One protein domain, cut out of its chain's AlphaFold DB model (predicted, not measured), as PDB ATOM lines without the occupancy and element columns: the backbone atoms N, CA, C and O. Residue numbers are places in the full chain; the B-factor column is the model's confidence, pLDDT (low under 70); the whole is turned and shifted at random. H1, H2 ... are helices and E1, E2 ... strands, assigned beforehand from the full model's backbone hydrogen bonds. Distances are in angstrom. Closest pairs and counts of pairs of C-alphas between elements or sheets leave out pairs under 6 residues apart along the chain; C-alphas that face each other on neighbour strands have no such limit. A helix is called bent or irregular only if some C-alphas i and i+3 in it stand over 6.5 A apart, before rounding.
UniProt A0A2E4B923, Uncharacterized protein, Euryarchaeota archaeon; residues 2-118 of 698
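This is residues 2 to 118 of the 698 residues of an uncharacterized protein of Euryarchaeota archaeon (UniProt A0A2E4B923). The domain is one twisted antiparallel sheet in which the long strands E3, E4 and E5 run side by side, with the single helix H1 lying lengthwise over one face of it, over E4 and E5. The short strands E1 and E2 follow one another along the side of E5 that is away from E4. The 117 printed residues hold one named helix and five named strands in the order H1, E1, E2, E3, E4, E5; the class is mixed, helices and strands, with under half of the residues in named elements. The whole is compact, with a radius of gyration of the C-alphas of 14.4 A, yet elongated in outline, spanning 49 by 29 by 28 A.

Residues 2 to 18 hold no named element, but residues 6 to 7 pair antiparallel with residues 72 to 73 of E3, residues 68 to 74. H1, residues 19 to 31, is on the branched sheet at a height of 9.3 A, over E4, residues 88 to 96, and E5, residues 103 to 113. It runs along the strands, at 6 degrees to E5 on the local plane; their closest C-alphas, of Ala 30 and Leu 111, are 7.7 A apart. H1 is irregular, with C-alphas 26 and 29 8.0 A apart, and 7 of its 9 O i to N i+4 pairs are within hydrogen-bond range. E1, residues 36 to 41, and E2, residues 45 to 48, lie on one side of E5, and E4 on the other side. E1 and E5 are antiparallel at 165 degrees, with N 40 and O 110 at 2.9 A. E2 and E5 are antiparallel at 130 degrees, with N 47 and O 104 at 2.7 A. E3 and E4 form a hairpin, with N 70 and O 94 at 2.8 A; E4 and E5 form another, with N 91 and O 109 at 2.8 A. E3, E4 and E5 make a meander, each strand the antiparallel neighbour of the one before; with E2, the antiparallel neighbour of E5, they make a Greek key.

H1, residues 19 to 31, begins at C-alpha 19 (197.681, 107.521, 94.454) and is 16.6 A long. E1, residues 36 to 41, and E2, residues 45 to 48, follow. E3, residues 68 to 74, measures 20.7 A, and E4, residues 88 to 96, 26.6 A. E5, residues 103 to 113, measures 33.6 A and ends at C-alpha 113 (192.360, 88.730, 110.108).

The two farthest C-alphas, of Thr 100 and His 118, are 49.7 A apart. The printed part has no cut. The links E2 to E3 and E3 to E4 are long, with 19 and 13 residues. The mean pLDDT of the printed part is 73.3, with 42 residues under 70, among them residues 30 to 53 and 105 to 118.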
ATOM      1  N   GLY A   2     215.776  84.303 101.237       52.12
ATOM      2  CA  GLY A   2     214.678  85.033 100.583       52.12
ATOM      3  C   GLY A   2     214.370  86.345 101.312       52.12
ATOM      4  O   GLY A   2     214.539  86.410 102.534       52.12
ATOM      5  N   ARG A   3     213.969  87.391 100.577       61.44
ATOM      6  CA  ARG A   3     213.507  88.653 101.178       61.44
ATOM      7  C   ARG A   3     212.298  88.352 102.077       61.44
ATOM      8  O   ARG A   3     211.438  87.561 101.702       61.44
ATOM      9  N   ARG A   4     212.263  88.926 103.286       74.75
ATOM     10  CA  ARG A   4     211.175  88.715 104.271       74.75
ATOM     11  C   ARG A   4     209.931  89.571 104.000       74.75
ATOM     12  O   ARG A   4     208.920  89.391 104.669       74.75
ATOM     13  N   TYR A   5     210.028  90.482 103.044       83.81
ATOM     14  CA  TYR A   5     209.009  91.449 102.672       83.81
ATOM     15  C   TYR A   5     209.002  91.609 101.147       83.81
ATOM     16  O   TYR A   5     210.035  91.407 100.499       83.81
ATOM     17  N   ASP A   6     207.845  91.978 100.607       90.81
ATOM     18  CA  ASP A   6     207.700  92.456  99.232       90.81
ATOM     19  C   ASP A   6     207.935  93.953  99.167       90.81
ATOM     20  O   ASP A   6     207.721  94.662 100.149       90.81
ATOM     21  N   THR A   7     208.305  94.423  97.984       93.75
ATOM     22  CA  THR A   7     208.322  95.833  97.597       93.75
ATOM     23  C   THR A   7     207.483  96.039  96.335       93.75
ATOM     24  O   THR A   7     207.032  95.060  95.739       93.75
ATOM     25  N   LEU A   8     207.315  97.280  95.866       92.56
ATOM     26  CA  LEU A   8     206.641  97.534  94.579       92.56
ATOM     27  C   LEU A   8     207.323  96.833  93.392       92.56
ATOM     28  O   LEU A   8     206.638  96.421  92.469       92.56
ATOM     29  N   ASP A   9     208.631  96.557  93.472       93.12
ATOM     30  CA  ASP A   9     209.348  95.722  92.490       93.12
ATOM     31  C   ASP A   9     208.751  94.311  92.300       93.12
ATOM     32  O   ASP A   9     209.103  93.612  91.349       93.12
ATOM     33  N   ASN A  10     207.933  93.838  93.248       93.25
ATOM     34  CA  ASN A  10     207.378  92.486  93.272       93.25
ATOM     35  C   ASN A  10     205.931  92.404  92.773       93.25
ATOM     36  O   ASN A  10     205.378  91.305  92.738       93.25
ATOM     37  N   VAL A  11     205.329  93.529  92.394       92.19
ATOM     38  CA  VAL A  11     203.963  93.598  91.870       92.19
ATOM     39  C   VAL A  11     203.934  94.342  90.545       92.19
ATOM     40  O   VAL A  11     204.808  95.151  90.250       92.19
ATOM     41  N   ASP A  12     202.935  94.028  89.726       93.75
ATOM     42  CA  ASP A  12     202.691  94.762  88.492       93.75
ATOM     43  C   ASP A  12     202.076  96.127  88.824       93.75
ATOM     44  O   ASP A  12     201.011  96.210  89.437       93.75
ATOM     45  N   THR A  13     202.781  97.191  88.450       94.00
ATOM     46  CA  THR A  13     202.368  98.577  88.667       94.00
ATOM     47  C   THR A  13     201.956  99.267  87.366       94.00
ATOM     48  O   THR A  13     201.730 100.471  87.384       94.00
ATOM     49  N   GLU A  14     201.877  98.563  86.228       91.94
ATOM     50  CA  GLU A  14     201.575  99.180  84.922       91.94
ATOM     51  C   GLU A  14     200.182  99.841  84.876       91.94
ATOM     52  O   GLU A  14     199.961 100.759  84.088       91.94
ATOM     53  N   GLY A  15     199.259  99.418  85.747       88.75
ATOM     54  CA  GLY A  15     197.917  99.996  85.888       88.75
ATOM     55  C   GLY A  15     197.773 101.081  86.958       88.75
ATOM     56  O   GLY A  15     196.659 101.537  87.187       88.75
ATOM     57  N   VAL A  16     198.855 101.469  87.638       90.88
ATOM     58  CA  VAL A  16     198.813 102.444  88.734       90.88
ATOM     59  C   VAL A  16     199.041 103.845  88.174       90.88
ATOM     60  O   VAL A  16     200.173 104.215  87.866       90.88
ATOM     61  N   SER A  17     197.964 104.615  87.998       88.31
ATOM     62  CA  SER A  17     198.017 105.946  87.375       88.31
ATOM     63  C   SER A  17     197.974 107.096  88.382       88.31
ATOM     64  O   SER A  17     198.571 108.149  88.143       88.31
ATOM     65  N   ASP A  18     197.340 106.872  89.532       83.19
ATOM     66  CA  ASP A  18     197.249 107.823  90.635       83.19
ATOM     67  C   ASP A  18     197.473 107.161  92.013       83.19
ATOM     68  O   ASP A  18     197.703 105.953  92.143       83.19
ATOM     69  N   ILE A  19     197.461 107.977  93.071       78.44
ATOM     70  CA  ILE A  19     197.681 107.521  94.454       78.44
ATOM     71  C   ILE A  19     196.545 106.595  94.921       78.44
ATOM     72  O   ILE A  19     196.789 105.663  95.693       78.44
ATOM     73  N   GLY A  20     195.326 106.805  94.420       72.25
ATOM     74  CA  GLY A  20     194.175 105.951  94.684       72.25
ATOM     75  C   GLY A  20     194.362 104.552  94.101       72.25
ATOM     76  O   GLY A  20     194.099 103.566  94.794       72.25
ATOM     77  N   ASP A  21     194.897 104.448  92.883       75.81
ATOM     78  CA  ASP A  21     195.261 103.179  92.249       75.81
ATOM     79  C   ASP A  21     196.368 102.464  93.028       75.81
ATOM     80  O   ASP A  21     196.298 101.250  93.233       75.81
ATOM     81  N   LEU A  22     197.377 103.198  93.517       80.50
ATOM     82  CA  LEU A  22     198.429 102.622  94.360       80.50
ATOM     83  C   LEU A  22     197.849 102.086  95.672       80.50
ATOM     84  O   LEU A  22     198.186 100.981  96.096       80.50
ATOM     85  N   TYR A  23     196.960 102.840  96.315       76.25
ATOM     86  CA  TYR A  23     196.276 102.390  97.523       76.25
ATOM     87  C   TYR A  23     195.424 101.146  97.248       76.25
ATOM     88  O   TYR A  23     195.508 100.157  97.984       76.25
ATOM     89  N   ALA A  24     194.665 101.150  96.151       73.31
ATOM     90  CA  ALA A  24     193.872 100.006  95.732       73.31
ATOM     91  C   ALA A  24     194.758  98.778  95.491       73.31
ATOM     92  O   ALA A  24     194.482  97.713  96.048       73.31
ATOM     93  N   LEU A  25     195.869  98.932  94.771       85.00
ATOM     94  CA  LEU A  25     196.843  97.867  94.542       85.00
ATOM     95  C   LEU A  25     197.393  97.303  95.857       85.00
ATOM     96  O   LEU A  25     197.636  96.105  95.957       85.00
ATOM     97  N   VAL A  26     197.625  98.137  96.870       79.56
ATOM     98  CA  VAL A  26     198.341  97.714  98.078       79.56
ATOM     99  C   VAL A  26     197.418  97.098  99.129       79.56
ATOM    100  O   VAL A  26     197.776  96.065  99.705       79.56
ATOM    101  N   VAL A  27     196.251  97.700  99.388       76.06
ATOM    102  CA  VAL A  27     195.388  97.309 100.518       76.06
ATOM    103  C   VAL A  27     193.965  96.890 100.156       76.06
ATOM    104  O   VAL A  27     193.335  96.271 101.010       76.06
ATOM    105  N   SER A  28     193.427  97.178  98.963       72.81
ATOM    106  CA  SER A  28     191.976  97.011  98.714       72.81
ATOM    107  C   SER A  28     191.471  95.586  98.961       72.81
ATOM    108  O   SER A  28     190.552  95.389  99.751       72.81
ATOM    109  N   GLU A  29     192.128  94.588  98.370       81.00
ATOM    110  CA  GLU A  29     191.792  93.170  98.540       81.00
ATOM    111  C   GLU A  29     191.924  92.712 100.001       81.00
ATOM    112  O   GLU A  29     191.156  91.885 100.487       81.00
ATOM    113  N   ALA A  30     192.887  93.272 100.737       69.25
ATOM    114  CA  ALA A  30     193.091  92.984 102.154       69.25
ATOM    115  C   ALA A  30     191.973  93.586 103.024       69.25
ATOM    116  O   ALA A  30     191.497  92.944 103.961       69.25
ATOM    117  N   MET A  31     191.545  94.805 102.688       64.50
ATOM    118  CA  MET A  31     190.458  95.536 103.340       64.50
ATOM    119  C   MET A  31     189.080  94.944 103.026       64.50
ATOM    120  O   MET A  31     188.160  95.091 103.826       64.50
ATOM    121  N   GLY A  32     188.940  94.262 101.888       63.41
ATOM    122  CA  GLY A  32     187.726  93.555 101.481       63.41
ATOM    123  C   GLY A  32     187.488  92.220 102.196       63.41
ATOM    124  O   GLY A  32     186.522  91.538 101.871       63.41
ATOM    125  N   ALA A  33     188.344  91.813 103.139       60.91
ATOM    126  CA  ALA A  33     188.143  90.580 103.893       60.91
ATOM    127  C   ALA A  33     186.938  90.696 104.851       60.91
ATOM    128  O   ALA A  33     186.946  91.522 105.764       60.91
ATOM    129  N   ASP A  34     185.942  89.816 104.688       49.28
ATOM    130  CA  ASP A  34     184.690  89.783 105.475       49.28
ATOM    131  C   ASP A  34     184.896  89.663 107.003       49.28
ATOM    132  O   ASP A  34     184.003  89.952 107.798       49.28
ATOM    133  N   ASP A  35     186.074  89.213 107.433       50.97
ATOM    134  CA  ASP A  35     186.485  88.965 108.816       50.97
ATOM    135  C   ASP A  35     187.745  89.759 109.219       50.97
ATOM    136  O   ASP A  35     188.484  89.364 110.136       50.97
ATOM    137  N   LEU A  36     187.990  90.891 108.552       48.88
ATOM    138  CA  LEU A  36     188.999  91.872 108.948       48.88
ATOM    139  C   LEU A  36     188.742  92.331 110.390       48.88
ATOM    140  O   LEU A  36     187.711  92.915 110.704       48.88
ATOM    141  N   CYS A  37     189.690  92.077 111.289       43.97
ATOM    142  CA  CYS A  37     189.522  92.323 112.722       43.97
ATOM    143  C   CYS A  37     189.994  93.708 113.161       43.97
ATOM    144  O   CYS A  37     189.496  94.225 114.160       43.97
ATOM    145  N   GLY A  38     190.896  94.334 112.416       46.72
ATOM    146  CA  GLY A  38     191.336  95.686 112.711       46.72
ATOM    147  C   GLY A  38     192.331  96.220 111.697       46.72
ATOM    148  O   GLY A  38     192.971  95.467 110.958       46.72
ATOM    149  N   VAL A  39     192.419  97.546 111.688       47.28
ATOM    150  CA  VAL A  39     193.365  98.338 110.908       47.28
ATOM    151  C   VAL A  39     193.978  99.345 111.866       47.28
ATOM    152  O   VAL A  39     193.246 100.052 112.554       47.28
ATOM    153  N   VAL A  40     195.305  99.394 111.923       46.69
ATOM    154  CA  VAL A  40     196.056 100.408 112.670       46.69
ATOM    155  C   VAL A  40     196.977 101.110 111.696       46.69
ATOM    156  O   VAL A  40     197.761 100.460 111.007       46.69
ATOM    157  N   THR A  41     196.887 102.432 111.640       46.75
ATOM    158  CA  THR A  41     197.793 103.267 110.857       46.75
ATOM    159  C   THR A  41     198.631 104.107 111.805       46.75
ATOM    160  O   THR A  41     198.088 104.720 112.719       46.75
ATOM    161  N   SER A  42     199.946 104.147 111.606       45.09
ATOM    162  CA  SER A  42     200.746 105.227 112.171       45.09
ATOM    163  C   SER A  42     200.483 106.470 111.322       45.09
ATOM    164  O   SER A  42     200.439 106.367 110.098       45.09
ATOM    165  N   GLY A  43     200.353 107.656 111.919       46.41
ATOM    166  CA  GLY A  43     200.528 108.893 111.147       46.41
ATOM    167  C   GLY A  43     201.882 108.894 110.405       46.41
ATOM    168  O   GLY A  43     202.731 108.045 110.695       46.41
ATOM    169  N   PRO A  44     202.116 109.815 109.460       46.41
ATOM    170  CA  PRO A  44     203.356 109.868 108.717       46.41
ATOM    171  C   PRO A  44     204.458 110.424 109.591       46.41
ATOM    172  O   PRO A  44     204.318 111.427 110.293       46.41
ATOM    173  N   LEU A  45     205.577 109.732 109.509       50.84
ATOM    174  CA  LEU A  45     206.727 109.911 110.367       50.84
ATOM    175  C   LEU A  45     207.840 110.458 109.505       50.84
ATOM    176  O   LEU A  45     208.224 109.816 108.530       50.84
ATOM    177  N   ASN A  46     208.358 111.634 109.844       57.03
ATOM    178  CA  ASN A  46     209.514 112.176 109.146       57.03
ATOM    179  C   ASN A  46     210.698 111.239 109.372       57.03
ATOM    180  O   ASN A  46     211.242 111.160 110.465       57.03
ATOM    181  N   GLN A  47     211.107 110.537 108.324       54.78
ATOM    182  CA  GLN A  47     212.226 109.628 108.358       54.78
ATOM    183  C   GLN A  47     213.338 110.152 107.439       54.78
ATOM    184  O   GLN A  47     213.113 110.476 106.275       54.78
ATOM    185  N   PRO A  48     214.581 110.208 107.909       50.88
ATOM    186  CA  PRO A  48     215.741 110.427 107.061       50.88
ATOM    187  C   PRO A  48     216.206 109.079 106.493       50.88
ATOM    188  O   PRO A  48     216.515 108.133 107.222       50.88
ATOM    189  N   CYS A  49     216.236 108.966 105.169       52.12
ATOM    190  CA  CYS A  49     216.438 107.676 104.520       52.12
ATOM    191  C   CYS A  49     217.935 107.312 104.439       52.12
ATOM    192  O   CYS A  49     218.648 107.789 103.555       52.12
ATOM    193  N   SER A  50     218.441 106.479 105.357       47.75
ATOM    194  CA  SER A  50     219.838 106.002 105.322       47.75
ATOM    195  C   SER A  50     220.044 104.707 104.526       47.75
ATOM    196  O   SER A  50     221.188 104.379 104.208       47.75
ATOM    197  N   HIS A  51     218.980 103.978 104.156       56.66
ATOM    198  CA  HIS A  51     219.105 102.677 103.486       56.66
ATOM    199  C   HIS A  51     218.097 102.489 102.340       56.66
ATOM    200  O   HIS A  51     216.967 102.057 102.551       56.66
ATOM    201  N   SER A  52     218.520 102.761 101.099       56.69
ATOM    202  CA  SER A  52     217.706 102.557  99.887       56.69
ATOM    203  C   SER A  52     217.403 101.082  99.585       56.69
ATOM    204  O   SER A  52     216.364 100.780  99.012       56.69
ATOM    205  N   GLY A  53     218.257 100.149 100.019       60.12
ATOM    206  CA  GLY A  53     218.152  98.731  99.643       60.12
ATOM    207  C   GLY A  53     216.940  97.967 100.197       60.12
ATOM    208  O   GLY A  53     216.680  96.853  99.750       60.12
ATOM    209  N   TYR A  54     216.197  98.531 101.156       74.44
ATOM    210  CA  TYR A  54     215.073  97.848 101.816       74.44
ATOM    211  C   TYR A  54     213.693  98.206 101.242       74.44
ATOM    212  O   TYR A  54     212.710  97.580 101.628       74.44
ATOM    213  N   TRP A  55     213.612  99.176 100.327       83.06
ATOM    214  CA  TRP A  55     212.345  99.762  99.864       83.06
ATOM    215  C   TRP A  55     211.984  99.431  98.411       83.06
ATOM    216  O   TRP A  55     210.919  99.819  97.940       83.06
ATOM    217  N   GLY A  56     212.846  98.678  97.728       85.31
ATOM    218  CA  GLY A  56     212.736  98.414  96.296       85.31
ATOM    219  C   GLY A  56     213.450  99.480  95.466       85.31
ATOM    220  O   GLY A  56     213.785 100.556  95.962       85.31
ATOM    221  N   GLU A  57     213.742  99.147  94.214       89.31
ATOM    222  CA  GLU A  57     214.469 100.004  93.272       89.31
ATOM    223  C   GLU A  57     213.534 100.866  92.415       89.31
ATOM    224  O   GLU A  57     213.982 101.873  91.871       89.31
ATOM    225  N   ARG A  58     212.252 100.492  92.293       89.06
ATOM    226  CA  ARG A  58     211.269 101.150  91.422       89.06
ATOM    227  C   ARG A  58     210.189 101.865  92.242       89.06
ATOM    228  O   ARG A  58     209.141 101.269  92.509       89.06
ATOM    229  N   PRO A  59     210.416 103.121  92.669       92.00
ATOM    230  CA  PRO A  59     209.343 103.918  93.246       92.00
ATOM    231  C   PRO A  59     208.254 104.209  92.211       92.00
ATOM    232  O   PRO A  59     208.507 104.209  91.008       92.00
ATOM    233  N   GLN A  60     207.051 104.505  92.695       92.44
ATOM    234  CA  GLN A  60     205.976 105.067  91.883       92.44
ATOM    235  C   GLN A  60     205.987 106.590  91.973       92.44
ATOM    236  O   GLN A  60     206.209 107.165  93.040       92.44
ATOM    237  N   THR A  61     205.749 107.241  90.841       90.81
ATOM    238  CA  THR A  61     205.614 108.695  90.728       90.81
ATOM    239  C   THR A  61     204.322 108.993  89.992       90.81
ATOM    240  O   THR A  61     204.040 108.350  88.982       90.81
ATOM    241  N   PHE A  62     203.571 109.984  90.454       84.00
ATOM    242  CA  PHE A  62     202.256 110.303  89.903       84.00
ATOM    243  C   PHE A  62     202.287 111.625  89.149       84.00
ATOM    244  O   PHE A  62     203.002 112.557  89.522       84.00
ATOM    245  N   GLN A  63     201.498 111.732  88.080       84.44
ATOM    246  CA  GLN A  63     201.405 112.977  87.324       84.44
ATOM    247  C   GLN A  63     200.883 114.102  88.233       84.44
ATOM    248  O   GLN A  63     199.840 113.967  88.860       84.44
ATOM    249  N   GLY A  64     201.610 115.220  88.302       78.56
ATOM    250  CA  GLY A  64     201.253 116.353  89.168       78.56
ATOM    251  C   GLY A  64     201.804 116.271  90.597       78.56
ATOM    252  O   GLY A  64     201.704 117.253  91.328       78.56
ATOM    253  N   HIS A  65     202.458 115.168  90.965       73.25
ATOM    254  CA  HIS A  65     203.153 115.006  92.239       73.25
ATOM    255  C   HIS A  65     204.664 114.984  91.997       73.25
ATOM    256  O   HIS A  65     205.150 114.322  91.082       73.25
ATOM    257  N   THR A  66     205.433 115.710  92.808       79.50
ATOM    258  CA  THR A  66     206.908 115.654  92.743       79.50
ATOM    259  C   THR A  66     207.471 114.435  93.472       79.50
ATOM    260  O   THR A  66     208.641 114.095  93.313       79.50
ATOM    261  N   GLU A  67     206.628 113.790  94.271       85.50
ATOM    262  CA  GLU A  67     207.009 112.775  95.233       85.50
ATOM    263  C   GLU A  67     207.275 111.406  94.595       85.50
ATOM    264  O   GLU A  67     206.630 111.007  93.625       85.50
ATOM    265  N   ALA A  68     208.197 110.656  95.197       87.25
ATOM    266  CA  ALA A  68     208.491 109.267  94.876       87.25
ATOM    267  C   ALA A  68     208.016 108.351  96.011       87.25
ATOM    268  O   ALA A  68     208.385 108.543  97.173       87.25
ATOM    269  N   TRP A  69     207.232 107.339  95.657       89.00
ATOM    270  CA  TRP A  69     206.493 106.488  96.582       89.00
ATOM    271  C   TRP A  69     207.038 105.068  96.575       89.00
ATOM    272  O   TRP A  69     207.148 104.428  95.532       89.00
ATOM    273  N   TYR A  70     207.344 104.553  97.756       91.38
ATOM    274  CA  TYR A  70     207.829 103.199  97.963       91.38
ATOM    275  C   TYR A  70     206.876 102.478  98.904       91.38
ATOM    276  O   TYR A  70     206.395 103.053  99.878       91.38
ATOM    277  N   VAL A  71     206.638 101.197  98.653       90.38
ATOM    278  CA  VAL A  71     205.806 100.359  99.519       90.38
ATOM    279  C   VAL A  71     206.569  99.094  99.834       90.38
ATOM    280  O   VAL A  71     207.203  98.517  98.951       90.38
ATOM    281  N   ARG A  72     206.465  98.649 101.082       91.12
ATOM    282  CA  ARG A  72     206.859  97.306 101.495       91.12
ATOM    283  C   ARG A  72     205.739  96.626 102.263       91.12
ATOM    284  O   ARG A  72     205.009  97.289 102.992       91.12
ATOM    285  N   SER A  73     205.633  95.312 102.128       89.88
ATOM    286  CA  SER A  73     204.631  94.510 102.833       89.88
ATOM    287  C   SER A  73     205.246  93.246 103.416       89.88
ATOM    288  O   SER A  73     206.049  92.578 102.762       89.88
ATOM    289  N   ALA A  74     204.872  92.925 104.649       84.62
ATOM    290  CA  ALA A  74     205.192  91.690 105.340       84.62
ATOM    291  C   ALA A  74     203.886  90.993 105.769       84.62
ATOM    292  O   ALA A  74     203.010  91.658 106.321       84.62
ATOM    293  N   PRO A  75     203.741  89.672 105.568       86.31
ATOM    294  CA  PRO A  75     204.724  88.774 104.957       86.31
ATOM    295  C   PRO A  75     204.919  89.024 103.448       86.31
ATOM    296  O   PRO A  75     204.096  89.666 102.806       86.31
ATOM    297  N   ALA A  76     206.029  88.539 102.880       88.44
ATOM    298  CA  ALA A  76     206.273  88.598 101.434       88.44
ATOM    299  C   ALA A  76     205.228  87.786 100.635       88.44
ATOM    300  O   ALA A  76     204.625  86.837 101.139       88.44
ATOM    301  N   GLY A  77     205.048  88.131  99.368       90.62
ATOM    302  CA  GLY A  77     204.042  87.636  98.433       90.62
ATOM    303  C   GLY A  77     202.626  88.188  98.626       90.62
ATOM    304  O   GLY A  77     201.694  87.516  98.175       90.62
ATOM    305  N   ARG A  78     202.428  89.319  99.319       91.81
ATOM    306  CA  ARG A  78     201.118  89.736  99.873       91.81
ATOM    307  C   ARG A  78     200.548  91.062  99.394       91.81
ATOM    308  O   ARG A  78     199.379  91.326  99.672       91.81
ATOM    309  N   ILE A  79     201.325  91.897  98.711       92.06
ATOM    310  CA  ILE A  79     200.789  93.149  98.150       92.06
ATOM    311  C   ILE A  79     199.661  92.802  97.164       92.06
ATOM    312  O   ILE A  79     199.820  91.894  96.347       92.06
ATOM    313  N   GLY A  80     198.510  93.468  97.296       85.94
ATOM    314  CA  GLY A  80     197.354  93.284  96.407       85.94
ATOM    315  C   GLY A  80     196.630  91.948  96.513       85.94
ATOM    316  O   GLY A  80     195.868  91.597  95.620       85.94
ATOM    317  N   LYS A  81     196.855  91.176  97.582       92.62
ATOM    318  CA  LYS A  81     196.127  89.921  97.827       92.62
ATOM    319  C   LYS A  81     195.137  90.060  98.982       92.62
ATOM    320  O   LYS A  81     195.380  90.871  99.874       92.62
ATOM    321  N   PRO A  82     194.090  89.227  99.058       88.00
ATOM    322  CA  PRO A  82     193.260  89.134 100.255       88.00
ATOM    323  C   PRO A  82     194.082  88.762 101.494       88.00
ATOM    324  O   PRO A  82     195.141  88.134 101.370       88.00
ATOM    325  N   LEU A  83     193.621  89.140 102.691       75.44
ATOM    326  CA  LEU A  83     194.218  88.644 103.937       75.44
ATOM    327  C   LEU A  83     193.959  87.148 104.069       75.44
ATOM    328  O   LEU A  83     192.812  86.704 104.012       75.44
ATOM    329  N   GLU A  84     195.007  86.364 104.278       84.06
ATOM    330  CA  GLU A  84     194.867  84.964 104.643       84.06
ATOM    331  C   GLU A  84     194.353  84.805 106.067       84.06
ATOM    332  O   GLU A  84     194.469  85.679 106.926       84.06
ATOM    333  N   HIS A  85     193.758  83.648 106.315       71.94
ATOM    334  CA  HIS A  85     193.215  83.317 107.613       71.94
ATOM    335  C   HIS A  85     194.304  83.352 108.707       71.94
ATOM    336  O   HIS A  85     195.351  82.722 108.563       71.94
ATOM    337  N   GLY A  86     194.061  84.101 109.790       58.31
ATOM    338  CA  GLY A  86     195.047  84.341 110.852       58.31
ATOM    339  C   GLY A  86     196.263  85.185 110.437       58.31
ATOM    340  O   GLY A  86     197.232  85.258 111.192       58.31
ATOM    341  N   GLU A  87     196.249  85.804 109.251       73.94
ATOM    342  CA  GLU A  87     197.332  86.673 108.794       73.94
ATOM    343  C   GLU A  87     197.311  88.005 109.551       73.94
ATOM    344  O   GLU A  87     196.290  88.696 109.618       73.94
ATOM    345  N   VAL A  88     198.481  88.391 110.058       66.75
ATOM    346  CA  VAL A  88     198.790  89.771 110.426       66.75
ATOM    347  C   VAL A  88     199.685  90.325 109.335       66.75
ATOM    348  O   VAL A  88     200.827  89.889 109.177       66.75
ATOM    349  N   ARG A  89     199.150  91.268 108.565       77.75
ATOM    350  CA  ARG A  89     199.865  91.928 107.484       77.75
ATOM    351  C   ARG A  89     200.292  93.309 107.919       77.75
ATOM    352  O   ARG A  89     199.505  94.079 108.459       77.75
ATOM    353  N   GLN A  90     201.533  93.639 107.627       77.31
ATOM    354  CA  GLN A  90     202.088  94.945 107.886       77.31
ATOM    355  C   GLN A  90     202.622  95.549 106.599       77.31
ATOM    356  O   GLN A  90     203.394  94.930 105.878       77.31
ATOM    357  N   ILE A  91     202.212  96.774 106.324       79.56
ATOM    358  CA  ILE A  91     202.524  97.522 105.118       79.56
ATOM    359  C   ILE A  91     203.190  98.816 105.569       79.56
ATOM    360  O   ILE A  91     202.661  99.498 106.435       79.56
ATOM    361  N   SER A  92     204.345  99.172 105.015       80.00
ATOM    362  CA  SER A  92     204.905 100.516 105.189       80.00
ATOM    363  C   SER A  92     204.931 101.226 103.851       80.00
ATOM    364  O   SER A  92     205.399 100.656 102.865       80.00
ATOM    365  N   VAL A  93     204.499 102.480 103.839       81.81
ATOM    366  CA  VAL A  93     204.587 103.379 102.693       81.81
ATOM    367  C   VAL A  93     205.576 104.484 103.024       81.81
ATOM    368  O   VAL A  93     205.403 105.180 104.018       81.81
ATOM    369  N   LEU A  94     206.620 104.615 102.213       81.81
ATOM    370  CA  LEU A  94     207.637 105.658 102.295       81.81
ATOM    371  C   LEU A  94     207.420 106.637 101.138       81.81
ATOM    372  O   LEU A  94     207.506 106.241  99.979       81.81
ATOM    373  N   VAL A  95     207.202 107.910 101.446       81.62
ATOM    374  CA  VAL A  95     207.057 108.994 100.469       81.62
ATOM    375  C   VAL A  95     208.284 109.894 100.551       81.62
ATOM    376  O   VAL A  95     208.723 110.265 101.636       81.62
ATOM    377  N   ARG A  96     208.885 110.231  99.413       82.69
ATOM    378  CA  ARG A  96     210.006 111.178  99.320       82.69
ATOM    379  C   ARG A  96     209.609 112.349  98.450       82.69
ATOM    380  O   ARG A  96     208.942 112.128  97.455       82.69
ATOM    381  N   GLU A  97     210.122 113.547  98.718       82.69
ATOM    382  CA  GLU A  97     209.879 114.713  97.847       82.69
ATOM    383  C   GLU A  97     210.381 114.526  96.405       82.69
ATOM    384  O   GLU A  97     209.927 115.218  95.504       82.69
ATOM    385  N   SER A  98     211.360 113.640  96.205       83.31
ATOM    386  CA  SER A  98     211.833 113.154  94.907       83.31
ATOM    387  C   SER A  98     212.578 111.834  95.111       83.31
ATOM    388  O   SER A  98     212.970 111.510  96.236       83.31
ATOM    389  N   GLU A  99     212.856 111.088  94.040       82.69
ATOM    390  CA  GLU A  99     213.609 109.822  94.121       82.69
ATOM    391  C   GLU A  99     214.959 109.976  94.843       82.69
ATOM    392  O   GLU A  99     215.376 109.102  95.611       82.69
ATOM    393  N   THR A 100     215.606 111.127  94.635       81.94
ATOM    394  CA  THR A 100     216.922 111.465  95.193       81.94
ATOM    395  C   THR A 100     216.863 112.194  96.535       81.94
ATOM    396  O   THR A 100     217.908 112.383  97.167       81.94
ATOM    397  N   SER A 101     215.673 112.608  96.990       79.56
ATOM    398  CA  SER A 101     215.540 113.328  98.255       79.56
ATOM    399  C   SER A 101     215.911 112.426  99.430       79.56
ATOM    400  O   SER A 101     215.595 111.237  99.469       79.56
ATOM    401  N   LYS A 102     216.602 113.007 100.412       73.88
ATOM    402  CA  LYS A 102     216.901 112.341 101.689       73.88
ATOM    403  C   LYS A 102     215.778 112.518 102.706       73.88
ATOM    404  O   LYS A 102     215.724 111.752 103.669       73.88
ATOM    405  N   GLN A 103     214.940 113.536 102.509       70.44
ATOM    406  CA  GLN A 103     213.757 113.766 103.322       70.44
ATOM    407  C   GLN A 103     212.659 112.828 102.849       70.44
ATOM    408  O   GLN A 103     212.378 112.726 101.652       70.44
ATOM    409  N   SER A 104     212.088 112.102 103.798       74.81
ATOM    410  CA  SER A 104     211.032 111.152 103.521       74.81
ATOM    411  C   SER A 104     210.058 111.077 104.680       74.81
ATOM    412  O   SER A 104     210.412 111.399 105.811       74.81
ATOM    413  N   THR A 105     208.834 110.662 104.401       68.31
ATOM    414  CA  THR A 105     207.819 110.352 105.398       68.31
ATOM    415  C   THR A 105     207.469 108.876 105.301       68.31
ATOM    416  O   THR A 105     207.398 108.333 104.201       68.31
ATOM    417  N   VAL A 106     207.285 108.200 106.433       69.38
ATOM    418  CA  VAL A 106     206.842 106.803 106.468       69.38
ATOM    419  C   VAL A 106     205.556 106.655 107.244       69.38
ATOM    420  O   VAL A 106     205.457 107.118 108.375       69.38
ATOM    421  N   THR A 107     204.620 105.921 106.658       60.12
ATOM    422  CA  THR A 107     203.408 105.460 107.321       60.12
ATOM    423  C   THR A 107     203.365 103.947 107.348       60.12
ATOM    424  O   THR A 107     203.551 103.291 106.327       60.12
ATOM    425  N   ASN A 108     203.085 103.383 108.517       62.09
ATOM    426  CA  ASN A 108     202.845 101.965 108.707       62.09
ATOM    427  C   ASN A 108     201.342 101.698 108.804       62.09
ATOM    428  O   ASN A 108     200.636 102.375 109.539       62.09
ATOM    429  N   ILE A 109     200.868 100.684 108.096       63.97
ATOM    430  CA  ILE A 109     199.500 100.179 108.103       63.97
ATOM    431  C   ILE A 109     199.580  98.718 108.535       63.97
ATOM    432  O   ILE A 109     200.258  97.913 107.898       63.97
ATOM    433  N   LYS A 110     198.903  98.352 109.616       60.69
ATOM    434  CA  LYS A 110     198.812  96.977 110.098       60.69
ATOM    435  C   LYS A 110     197.373  96.506 109.986       60.69
ATOM    436  O   LYS A 110     196.465  97.146 110.506       60.69
ATOM    437  N   LEU A 111     197.191  95.387 109.306       58.03
ATOM    438  CA  LEU A 111     195.923  94.722 109.063       58.03
ATOM    439  C   LEU A 111     195.986  93.350 109.724       58.03
ATOM    440  O   LEU A 111     197.021  92.686 109.662       58.03
ATOM    441  N   TRP A 112     194.901  92.886 110.331       68.62
ATOM    442  CA  TRP A 112     194.859  91.505 110.806       68.62
ATOM    443  C   TRP A 112     193.492  90.870 110.648       68.62
ATOM    444  O   TRP A 112     192.448  91.502 110.829       68.62
ATOM    445  N   ARG A 113     193.526  89.583 110.310       59.25
ATOM    446  CA  ARG A 113     192.360  88.730 110.108       59.25
ATOM    447  C   ARG A 113     192.237  87.729 111.258       59.25
ATOM    448  O   ARG A 113     193.239  87.252 111.787       59.25
ATOM    449  N   ARG A 114     191.001  87.421 111.664       45.72
ATOM    450  CA  ARG A 114     190.692  86.568 112.828       45.72
ATOM    451  C   ARG A 114     191.385  85.197 112.734       45.72
ATOM    452  O   ARG A 114     191.282  84.566 111.683       45.72
ATOM    453  N   PRO A 115     191.997  84.674 113.811       45.09
ATOM    454  CA  PRO A 115     192.355  83.257 113.896       45.09
ATOM    455  C   PRO A 115     191.122  82.369 114.162       45.09
ATOM    456  O   PRO A 115     190.228  82.744 114.919       45.09
ATOM    457  N   GLU A 116     191.095  81.148 113.621       38.84
ATOM    458  CA  GLU A 116     190.027  80.134 113.767       38.84
ATOM    459  C   GLU A 116     189.953  79.506 115.169       38.84
ATOM    460  O   GLU A 116     189.168  78.584 115.409       38.84
ATOM    461  N   THR A 117     190.749  79.971 116.135       39.22
ATOM    462  CA  THR A 117     190.847  79.375 117.472       39.22
ATOM    463  C   THR A 117     189.647  79.736 118.349       39.22
ATOM    464  O   THR A 117     189.753  80.458 119.333       39.22
ATOM    465  N   HIS A 118     188.488  79.188 118.000       36.78
ATOM    466  CA  HIS A 118     187.206  79.336 118.692       36.78
ATOM    467  C   HIS A 118     186.871  78.111 119.566       36.78
ATOM    468  O   HIS A 118     185.712  77.746 119.736       36.78
TER     469      HIS A 118